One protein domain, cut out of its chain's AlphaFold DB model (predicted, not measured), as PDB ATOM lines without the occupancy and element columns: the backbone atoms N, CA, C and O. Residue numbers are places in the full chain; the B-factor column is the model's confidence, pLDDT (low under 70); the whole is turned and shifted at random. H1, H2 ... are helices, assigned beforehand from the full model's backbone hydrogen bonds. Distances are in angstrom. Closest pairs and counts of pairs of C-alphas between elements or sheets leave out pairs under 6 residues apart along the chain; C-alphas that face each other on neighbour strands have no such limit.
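What this domain is: This is residues 90 to 158 of the 165 residues of an uncharacterized protein of Streptomyces albulus (UniProt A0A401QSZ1). A short helix, H1, makes a corner with the first residues of the long helix H2; the shorter H3 folds back beside H2 as a lopsided helical hairpin, and small H4 follows near H3's last residue. The 69 printed residues hold four named helices, H1 to H4 in order, and no named strand: all helix. The whole is loose, radius of gyration of the C-alphas 14.1 A, spanning 42 by 28 by 14 A.

How they stand to each other: H1, residues 92 to 98, touches H2, residues 103 to 127, through 103 to 107 of H2 alone, about perpendicular at 85 degrees; closest C-alphas, Ala 96 and Pro 103, 5.0 A. H3, residues 136 to 145, touches residues 110 to 118 of H2 alone, at a shallow tilt of 3 degrees, opposite ways; closest C-alphas, Ala 114 and Arg 139, 5.4 A. H4, residues 154 to 158, is close to H3 but not clearly touching; C-alphas 145 and 154 are 6.7 A apart. H4 is apart from H1 and H2. Every O i to N i+4 pair is within hydrogen-bond range in H1 and H2, 5 of 6 in H3, and 0 of 1 in H4, where 2 of 2 O i to N i+3 pairs are.

Where its parts are: H1 begins at C-alpha 92 (177.763, 167.115, 232.108). H2 measures 36.4 A, H3 14.7 A. H4 ends at C-alpha 158 (174.500, 183.308, 227.344).

The domain as a whole: The farthest C-alphas, Gly 128 and Asp 151, are 42.2 A apart. The printed part has no cut, and no link is long. The model's pLDDT is under 70 at residues 125 to 126, 128 to 131 and 156 to 158.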
ATOM      1  N   ALA A  90     182.578 172.426 228.701       97.06
ATOM      2  CA  ALA A  90     182.358 170.995 228.881       97.06
ATOM      3  C   ALA A  90     180.889 170.702 229.225       97.06
ATOM      4  O   ALA A  90     180.225 171.457 229.932       97.06
ATOM      5  N   THR A  91     180.398 169.560 228.754       97.69
ATOM      6  CA  THR A  91     179.054 169.052 229.063       97.69
ATOM      7  C   THR A  91     179.066 168.182 230.320       97.69
ATOM      8  O   THR A  91     180.090 167.592 230.690       97.69
ATOM      9  N   TRP A  92     177.904 168.010 230.956       98.06
ATOM     10  CA  TRP A  92     177.763 167.115 232.108       98.06
ATOM     11  C   TRP A  92     178.139 165.663 231.785       98.06
ATOM     12  O   TRP A  92     178.719 164.988 232.636       98.06
ATOM     13  N   ARG A  93     177.891 165.183 230.557       98.12
ATOM     14  CA  ARG A  93     178.318 163.846 230.108       98.12
ATOM     15  C   ARG A  93     179.842 163.700 230.080       98.12
ATOM     16  O   ARG A  93     180.366 162.680 230.535       98.12
ATOM     17  N   GLN A  94     180.559 164.700 229.566       98.19
ATOM     18  CA  GLN A  94     182.028 164.689 229.523       98.19
ATOM     19  C   GLN A  94     182.625 164.722 230.931       98.19
ATOM     20  O   GLN A  94     183.525 163.940 231.235       98.19
ATOM     21  N   ILE A  95     182.078 165.568 231.805       98.19
ATOM     22  CA  ILE A  95     182.506 165.668 233.205       98.19
ATOM     23  C   ILE A  95     182.253 164.350 233.942       98.19
ATOM     24  O   ILE A  95     183.147 163.837 234.612       98.19
ATOM     25  N   ALA A  96     181.064 163.766 233.787       97.62
ATOM     26  CA  ALA A  96     180.718 162.485 234.393       97.62
ATOM     27  C   ALA A  96     181.666 161.361 233.948       97.62
ATOM     28  O   ALA A  96     182.133 160.586 234.777       97.62
ATOM     29  N   THR A  97     182.014 161.332 232.658       98.19
ATOM     30  CA  THR A  97     182.989 160.382 232.104       98.19
ATOM     31  C   THR A  97     184.378 160.584 232.712       98.19
ATOM     32  O   THR A  97     185.009 159.618 233.127       98.19
ATOM     33  N   ALA A  98     184.855 161.830 232.811       97.69
ATOM     34  CA  ALA A  98     186.169 162.140 233.381       97.69
ATOM     35  C   ALA A  98     186.272 161.795 234.878       97.69
ATOM     36  O   ALA A  98     187.345 161.439 235.360       97.69
ATOM     37  N   LEU A  99     185.158 161.894 235.606       96.19
ATOM     38  CA  LEU A  99     185.060 161.551 237.025       96.19
ATOM     39  C   LEU A  99     184.700 160.078 237.285       96.19
ATOM     40  O   LEU A  99     184.582 159.705 238.452       96.19
ATOM     41  N   ASP A 100     184.502 159.273 236.237       97.06
ATOM     42  CA  ASP A 100     184.011 157.889 236.317       97.06
ATOM     43  C   ASP A 100     182.734 157.760 237.172       97.06
ATOM     44  O   ASP A 100     182.651 157.038 238.166       97.06
ATOM     45  N   THR A 101     181.724 158.564 236.835       97.12
ATOM     46  CA  THR A 101     180.475 158.673 237.599       97.12
ATOM     47  C   THR A 101     179.282 158.994 236.693       97.12
ATOM     48  O   THR A 101     179.415 159.069 235.474       97.12
ATOM     49  N   SER A 102     178.087 159.170 237.266       97.94
ATOM     50  CA  SER A 102     176.904 159.611 236.513       97.94
ATOM     51  C   SER A 102     176.793 161.145 236.449       97.94
ATOM     52  O   SER A 102     177.226 161.824 237.389       97.94
ATOM     53  N   PRO A 103     176.150 161.716 235.407       97.94
ATOM     54  CA  PRO A 103     175.860 163.153 235.335       97.94
ATOM     55  C   PRO A 103     175.166 163.696 236.588       97.94
ATOM     56  O   PRO A 103     175.573 164.719 237.134       97.94
ATOM     57  N   ASP A 104     174.190 162.968 237.132       97.69
ATOM     58  CA  ASP A 104     173.467 163.387 238.339       97.69
ATOM     59  C   ASP A 104     174.355 163.456 239.580       97.69
ATOM     60  O   ASP A 104     174.195 164.349 240.419       97.69
ATOM     61  N   ARG A 105     175.319 162.538 239.696       96.69
ATOM     62  CA  ARG A 105     176.280 162.550 240.796       96.69
ATOM     63  C   ARG A 105     177.290 163.682 240.631       96.69
ATOM     64  O   ARG A 105     177.604 164.334 241.622       96.69
ATOM     65  N   ALA A 106     177.720 163.985 239.406       96.81
ATOM     66  CA  ALA A 106     178.537 165.166 239.124       96.81
ATOM     67  C   ALA A 106     177.791 166.475 239.460       96.81
ATOM     68  O   ALA A 106     178.346 167.346 240.130       96.81
ATOM     69  N   ARG A 107     176.504 166.587 239.101       97.31
ATOM     70  CA  ARG A 107     175.645 167.722 239.494       97.31
ATOM     71  C   ARG A 107     175.496 167.840 241.006       97.31
ATOM     72  O   ARG A 107     175.474 168.949 241.531       97.31
ATOM     73  N   ALA A 108     175.340 166.717 241.709       96.12
ATOM     74  CA  ALA A 108     175.249 166.711 243.169       96.12
ATOM     75  C   ALA A 108     176.521 167.279 243.814       96.12
ATOM     76  O   ALA A 108     176.409 168.145 244.676       96.12
ATOM     77  N   LEU A 109     177.708 166.895 243.323       95.38
ATOM     78  CA  LEU A 109     178.983 167.443 243.804       95.38
ATOM     79  C   LEU A 109     179.036 168.974 243.693       95.38
ATOM     80  O   LEU A 109     179.430 169.644 244.646       95.38
ATOM     81  N   LEU A 110     178.616 169.532 242.552       95.75
ATOM     82  CA  LEU A 110     178.625 170.983 242.358       95.75
ATOM     83  C   LEU A 110     177.585 171.694 243.240       95.75
ATOM     84  O   LEU A 110     177.882 172.749 243.800       95.75
ATOM     85  N   ARG A 111     176.389 171.110 243.414       95.56
ATOM     86  CA  ARG A 111     175.349 171.649 244.315       95.56
ATOM     87  C   ARG A 111     175.821 171.695 245.764       95.56
ATOM     88  O   ARG A 111     175.725 172.742 246.399       95.56
ATOM     89  N   ASP A 112     176.368 170.587 246.257       95.00
ATOM     90  CA  ASP A 112     176.854 170.477 247.634       95.00
ATOM     91  C   ASP A 112     177.994 171.468 247.897       95.00
ATOM     92  O   ASP A 112     178.072 172.066 248.974       95.00
ATOM     93  N   HIS A 113     178.855 171.681 246.898       93.31
ATOM     94  CA  HIS A 113     179.921 172.670 246.967       93.31
ATOM     95  C   HIS A 113     179.391 174.105 246.996       93.31
ATOM     96  O   HIS A 113     179.812 174.870 247.857       93.31
ATOM     97  N   ALA A 114     178.441 174.459 246.126       93.06
ATOM     98  CA  ALA A 114     177.827 175.786 246.130       93.06
ATOM     99  C   ALA A 114     177.152 176.097 247.478       93.06
ATOM    100  O   ALA A 114     177.310 177.192 248.017       93.06
ATOM    101  N   ASP A 115     176.472 175.114 248.074       93.19
ATOM    102  CA  ASP A 115     175.875 175.263 249.401       93.19
ATOM    103  C   ASP A 115     176.934 175.345 250.515       93.19
ATOM    104  O   ASP A 115     176.737 176.050 251.504       93.19
ATOM    105  N   ALA A 116     178.066 174.648 250.381       91.19
ATOM    106  CA  ALA A 116     179.183 174.777 251.317       91.19
ATOM    107  C   ALA A 116     179.854 176.156 251.240       91.19
ATOM    108  O   ALA A 116     180.178 176.715 252.283       91.19
ATOM    109  N   GLN A 117     180.026 176.713 250.038       91.75
ATOM    110  CA  GLN A 117     180.591 178.051 249.841       91.75
ATOM    111  C   GLN A 117     179.693 179.144 250.424       91.75
ATOM    112  O   GLN A 117     180.209 180.072 251.042       91.75
ATOM    113  N   LEU A 118     178.368 179.006 250.305       90.81
ATOM    114  CA  LEU A 118     177.429 179.931 250.941       90.81
ATOM    115  C   LEU A 118     177.500 179.852 252.474       90.81
ATOM    116  O   LEU A 118     177.584 180.880 253.133       90.81
ATOM    117  N   ARG A 119     177.552 178.643 253.053       89.75
ATOM    118  CA  ARG A 119     177.704 178.484 254.513       89.75
ATOM    119  C   ARG A 119     179.002 179.098 255.043       89.75
ATOM    120  O   ARG A 119     179.015 179.613 256.155       89.75
ATOM    121  N   LEU A 120     180.089 179.014 254.272       87.50
ATOM    122  CA  LEU A 120     181.349 179.677 254.618       87.50
ATOM    123  C   LEU A 120     181.192 181.198 254.600       87.50
ATOM    124  O   LEU A 120     181.615 181.853 255.543       87.50
ATOM    125  N   HIS A 121     180.531 181.736 253.573       86.19
ATOM    126  CA  HIS A 121     180.256 183.165 253.465       86.19
ATOM    127  C   HIS A 121     179.414 183.694 254.631       86.19
ATOM    128  O   HIS A 121     179.762 184.707 255.231       86.19
ATOM    129  N   GLU A 122     178.341 182.987 254.988       86.38
ATOM    130  CA  GLU A 122     177.483 183.338 256.125       86.38
ATOM    131  C   GLU A 122     178.259 183.286 257.452       86.38
ATOM    132  O   GLU A 122     178.205 184.230 258.238       86.38
ATOM    133  N   GLY A 123     179.042 182.225 257.674       82.31
ATOM    134  CA  GLY A 123     179.842 182.070 258.891       82.31
ATOM    135  C   GLY A 123     180.932 183.134 259.055       82.31
ATOM    136  O   GLY A 123     181.157 183.614 260.167       82.31
ATOM    137  N   ASP A 124     181.584 183.535 257.964       76.81
ATOM    138  CA  ASP A 124     182.614 184.578 257.989       76.81
ATOM    139  C   ASP A 124     182.020 185.980 258.144       76.81
ATOM    140  O   ASP A 124     182.562 186.799 258.892       76.81
ATOM    141  N   HIS A 125     180.871 186.237 257.507       66.88
ATOM    142  CA  HIS A 125     180.123 187.479 257.685       66.88
ATOM    143  C   HIS A 125     179.714 187.678 259.155       66.88
ATOM    144  O   HIS A 125     179.850 188.780 259.690       66.88
ATOM    145  N   ASP A 126     179.296 186.608 259.837       68.38
ATOM    146  CA  ASP A 126     178.954 186.633 261.264       68.38
ATOM    147  C   ASP A 126     180.183 186.812 262.176       68.38
ATOM    148  O   ASP A 126     180.086 187.407 263.253       68.38
ATOM    149  N   ALA A 127     181.357 186.331 261.753       72.50
ATOM    150  CA  ALA A 127     182.606 186.419 262.511       72.50
ATOM    151  C   ALA A 127     183.374 187.743 262.310       72.50
ATOM    152  O   ALA A 127     184.340 188.003 263.035       72.50
ATOM    153  N   GLY A 128     182.987 188.574 261.335       60.25
ATOM    154  CA  GLY A 128     183.685 189.824 260.997       60.25
ATOM    155  C   GLY A 128     185.102 189.625 260.436       60.25
ATOM    156  O   GLY A 128     185.880 190.580 260.374       60.25
ATOM    157  N   ALA A 129     185.450 188.394 260.053       59.00
ATOM    158  CA  ALA A 129     186.665 188.061 259.315       59.00
ATOM    159  C   ALA A 129     186.396 188.224 257.806       59.00
ATOM    160  O   ALA A 129     185.248 188.222 257.378       59.00
ATOM    161  N   GLY A 130     187.437 188.462 257.002       59.53
ATOM    162  CA  GLY A 130     187.294 188.771 255.570       59.53
ATOM    163  C   GLY A 130     186.417 187.778 254.794       59.53
ATOM    164  O   GLY A 130     186.273 186.634 255.192       59.53
ATOM    165  N   LEU A 131     185.852 188.229 253.671       66.31
ATOM    166  CA  LEU A 131     184.855 187.502 252.873       66.31
ATOM    167  C   LEU A 131     185.427 186.209 252.245       66.31
ATOM    168  O   LEU A 131     185.844 186.227 251.085       66.31
ATOM    169  N   LEU A 132     185.463 185.091 252.978       79.06
ATOM    170  CA  LEU A 132     185.607 183.767 252.366       79.06
ATOM    171  C   LEU A 132     184.244 183.276 251.855       79.06
ATOM    172  O   LEU A 132     183.190 183.773 252.245       79.06
ATOM    173  N   GLY A 133     184.263 182.278 250.973       84.50
ATOM    174  CA  GLY A 133     183.045 181.693 250.416       84.50
ATOM    175  C   GLY A 133     182.444 182.481 249.251       84.50
ATOM    176  O   GLY A 133     183.038 183.425 248.730       84.50
ATOM    177  N   TRP A 134     181.260 182.047 248.824       88.50
ATOM    178  CA  TRP A 134     180.500 182.672 247.743       88.50
ATOM    179  C   TRP A 134     179.282 183.386 248.293       88.50
ATOM    180  O   TRP A 134     178.560 182.838 249.126       88.50
ATOM    181  N   ASP A 135     179.031 184.581 247.770       88.75
ATOM    182  CA  ASP A 135     177.800 185.297 248.061       88.75
ATOM    183  C   ASP A 135     176.571 184.560 247.466       88.75
ATOM    184  O   ASP A 135     176.703 183.635 246.646       88.75
ATOM    185  N   PRO A 136     175.343 184.942 247.862       90.25
ATOM    186  CA  PRO A 136     174.133 184.307 247.344       90.25
ATOM    187  C   PRO A 136     173.997 184.358 245.812       90.25
ATOM    188  O   PRO A 136     173.532 183.390 245.210       90.25
ATOM    189  N   ALA A 137     174.433 185.442 245.160       89.62
ATOM    190  CA  ALA A 137     174.314 185.604 243.710       89.62
ATOM    191  C   ALA A 137     175.265 184.665 242.948       89.62
ATOM    192  O   ALA A 137     174.895 184.068 241.931       89.62
ATOM    193  N   GLN A 138     176.478 184.476 243.466       89.69
ATOM    194  CA  GLN A 138     177.437 183.497 242.965       89.69
ATOM    195  C   GLN A 138     176.899 182.071 243.123       89.69
ATOM    196  O   GLN A 138     176.937 181.285 242.171       89.69
ATOM    197  N   ARG A 139     176.323 181.739 244.286       92.44
ATOM    198  CA  ARG A 139     175.684 180.436 244.523       92.44
ATOM    199  C   ARG A 139     174.544 180.177 243.538       92.44
ATOM    200  O   ARG A 139     174.446 179.069 243.008       92.44
ATOM    201  N   ASP A 140     173.701 181.169 243.269       91.88
ATOM    202  CA  ASP A 140     172.580 181.025 242.334       91.88
ATOM    203  C   ASP A 140     173.049 180.860 240.882       91.88
ATOM    204  O   ASP A 140     172.519 180.012 240.159       91.88
ATOM    205  N   THR A 141     174.112 181.567 240.488       91.31
ATOM    206  CA  THR A 141     174.770 181.382 239.183       91.31
ATOM    207  C   THR A 141     175.264 179.944 239.014       91.31
ATOM    208  O   THR A 141     174.981 179.294 238.008       91.31
ATOM    209  N   VAL A 142     175.950 179.399 240.024       92.44
ATOM    210  CA  VAL A 142     176.430 178.009 239.991       92.44
ATOM    211  C   VAL A 142     175.269 177.013 240.003       92.44
ATOM    212  O   VAL A 142     175.317 176.004 239.301       92.44
ATOM    213  N   ARG A 143     174.187 177.290 240.741       92.81
ATOM    214  CA  ARG A 143     172.994 176.432 240.725       92.81
ATOM    215  C   ARG A 143     172.324 176.384 239.359       92.81
ATOM    216  O   ARG A 143     171.885 175.301 238.972       92.81
ATOM    217  N   ALA A 144     172.283 177.487 238.617       92.88
ATOM    218  CA  ALA A 144     171.735 177.496 237.262       92.88
ATOM    219  C   ALA A 144     172.461 176.500 236.337       92.88
ATOM    220  O   ALA A 144     171.808 175.768 235.597       92.88
ATOM    221  N   LEU A 145     173.789 176.364 236.459       93.00
ATOM    222  CA  LEU A 145     174.575 175.394 235.677       93.00
ATOM    223  C   LEU A 145     174.158 173.937 235.926       93.00
ATOM    224  O   LEU A 145     174.284 173.079 235.053       93.00
ATOM    225  N   THR A 146     173.630 173.637 237.113       93.75
ATOM    226  CA  THR A 146     173.194 172.277 237.472       93.75
ATOM    227  C   THR A 146     171.879 171.874 236.807       93.75
ATOM    228  O   THR A 146     171.523 170.698 236.850       93.75
ATOM    229  N   LEU A 147     171.187 172.826 236.171       93.69
ATOM    230  CA  LEU A 147     169.950 172.604 235.421       93.69
ATOM    231  C   LEU A 147     170.190 172.291 233.936       93.69
ATOM    232  O   LEU A 147     169.248 171.881 233.263       93.69
ATOM    233  N   LEU A 148     171.422 172.459 233.441       93.56
ATOM    234  CA  LEU A 148     171.783 172.145 232.056       93.56
ATOM    235  C   LEU A 148     171.548 170.668 231.730       93.56
ATOM    236  O   LEU A 148     171.817 169.783 232.557       93.56
ATOM    237  N   GLY A 149     171.116 170.407 230.496       94.88
ATOM    238  CA  GLY A 149     171.029 169.057 229.943       94.88
ATOM    239  C   GLY A 149     172.384 168.337 229.915       94.88
ATOM    240  O   GLY A 149     173.444 168.953 229.998       94.88
ATOM    241  N   ASP A 150     172.367 167.006 229.796       96.31
ATOM    242  CA  ASP A 150     173.596 166.190 229.832       96.31
ATOM    243  C   ASP A 150     174.605 166.548 228.729       96.31
ATOM    244  O   ASP A 150     175.812 166.437 228.946       96.31
ATOM    245  N   ASP A 151     174.098 166.981 227.574       96.31
ATOM    246  CA  ASP A 151     174.857 167.323 226.367       96.31
ATOM    247  C   ASP A 151     174.860 168.838 226.079       96.31
ATOM    248  O   ASP A 151     175.307 169.275 225.020       96.31
ATOM    249  N   GLU A 152     174.346 169.649 227.007       92.88
ATOM    250  CA  GLU A 152     174.233 171.099 226.852       92.88
ATOM    251  C   GLU A 152     175.482 171.807 227.415       92.88
ATOM    252  O   GLU A 152     175.833 171.585 228.578       92.88
ATOM    253  N   PRO A 153     176.179 172.647 226.624       88.94
ATOM    254  CA  PRO A 153     177.305 173.443 227.110       88.94
ATOM    255  C   PRO A 153     176.830 174.699 227.857       88.94
ATOM    256  O   PRO A 153     175.785 175.265 227.539       88.94
ATOM    257  N   ALA A 154     177.631 175.200 228.804       78.31
ATOM    258  CA  ALA A 154     177.270 176.378 229.603       78.31
ATOM    259  C   ALA A 154     177.107 177.673 228.780       78.31
ATOM    260  O   ALA A 154     176.279 178.516 229.127       78.31
ATOM    261  N   ASP A 155     177.817 177.808 227.655       71.25
ATOM    262  CA  ASP A 155     177.702 178.961 226.744       71.25
ATOM    263  C   ASP A 155     176.298 179.105 226.122       71.25
ATOM    264  O   ASP A 155     175.908 180.192 225.682       71.25
ATOM    265  N   ALA A 156     175.490 178.036 226.132       54.12
ATOM    266  CA  ALA A 156     174.104 178.077 225.672       54.12
ATOM    267  C   ALA A 156     173.212 178.987 226.544       54.12
ATOM    268  O   ALA A 156     172.238 179.552 226.044       54.12
ATOM    269  N   VAL A 157     173.581 179.221 227.811       53.34
ATOM    270  CA  VAL A 157     172.845 180.099 228.743       53.34
ATOM    271  C   VAL A 157     173.063 181.587 228.424       53.34
ATOM    272  O   VAL A 157     172.239 182.427 228.780       53.34
ATOM    273  N   GLY A 158     174.137 181.930 227.700       45.50
ATOM    274  CA  GLY A 158     174.500 183.308 227.344       45.50
ATOM    275  C   GLY A 158     173.899 183.845 226.037       45.50
ATOM    276  O   GLY A 158     174.096 185.020 225.732       45.50
TER     277      GLY A 158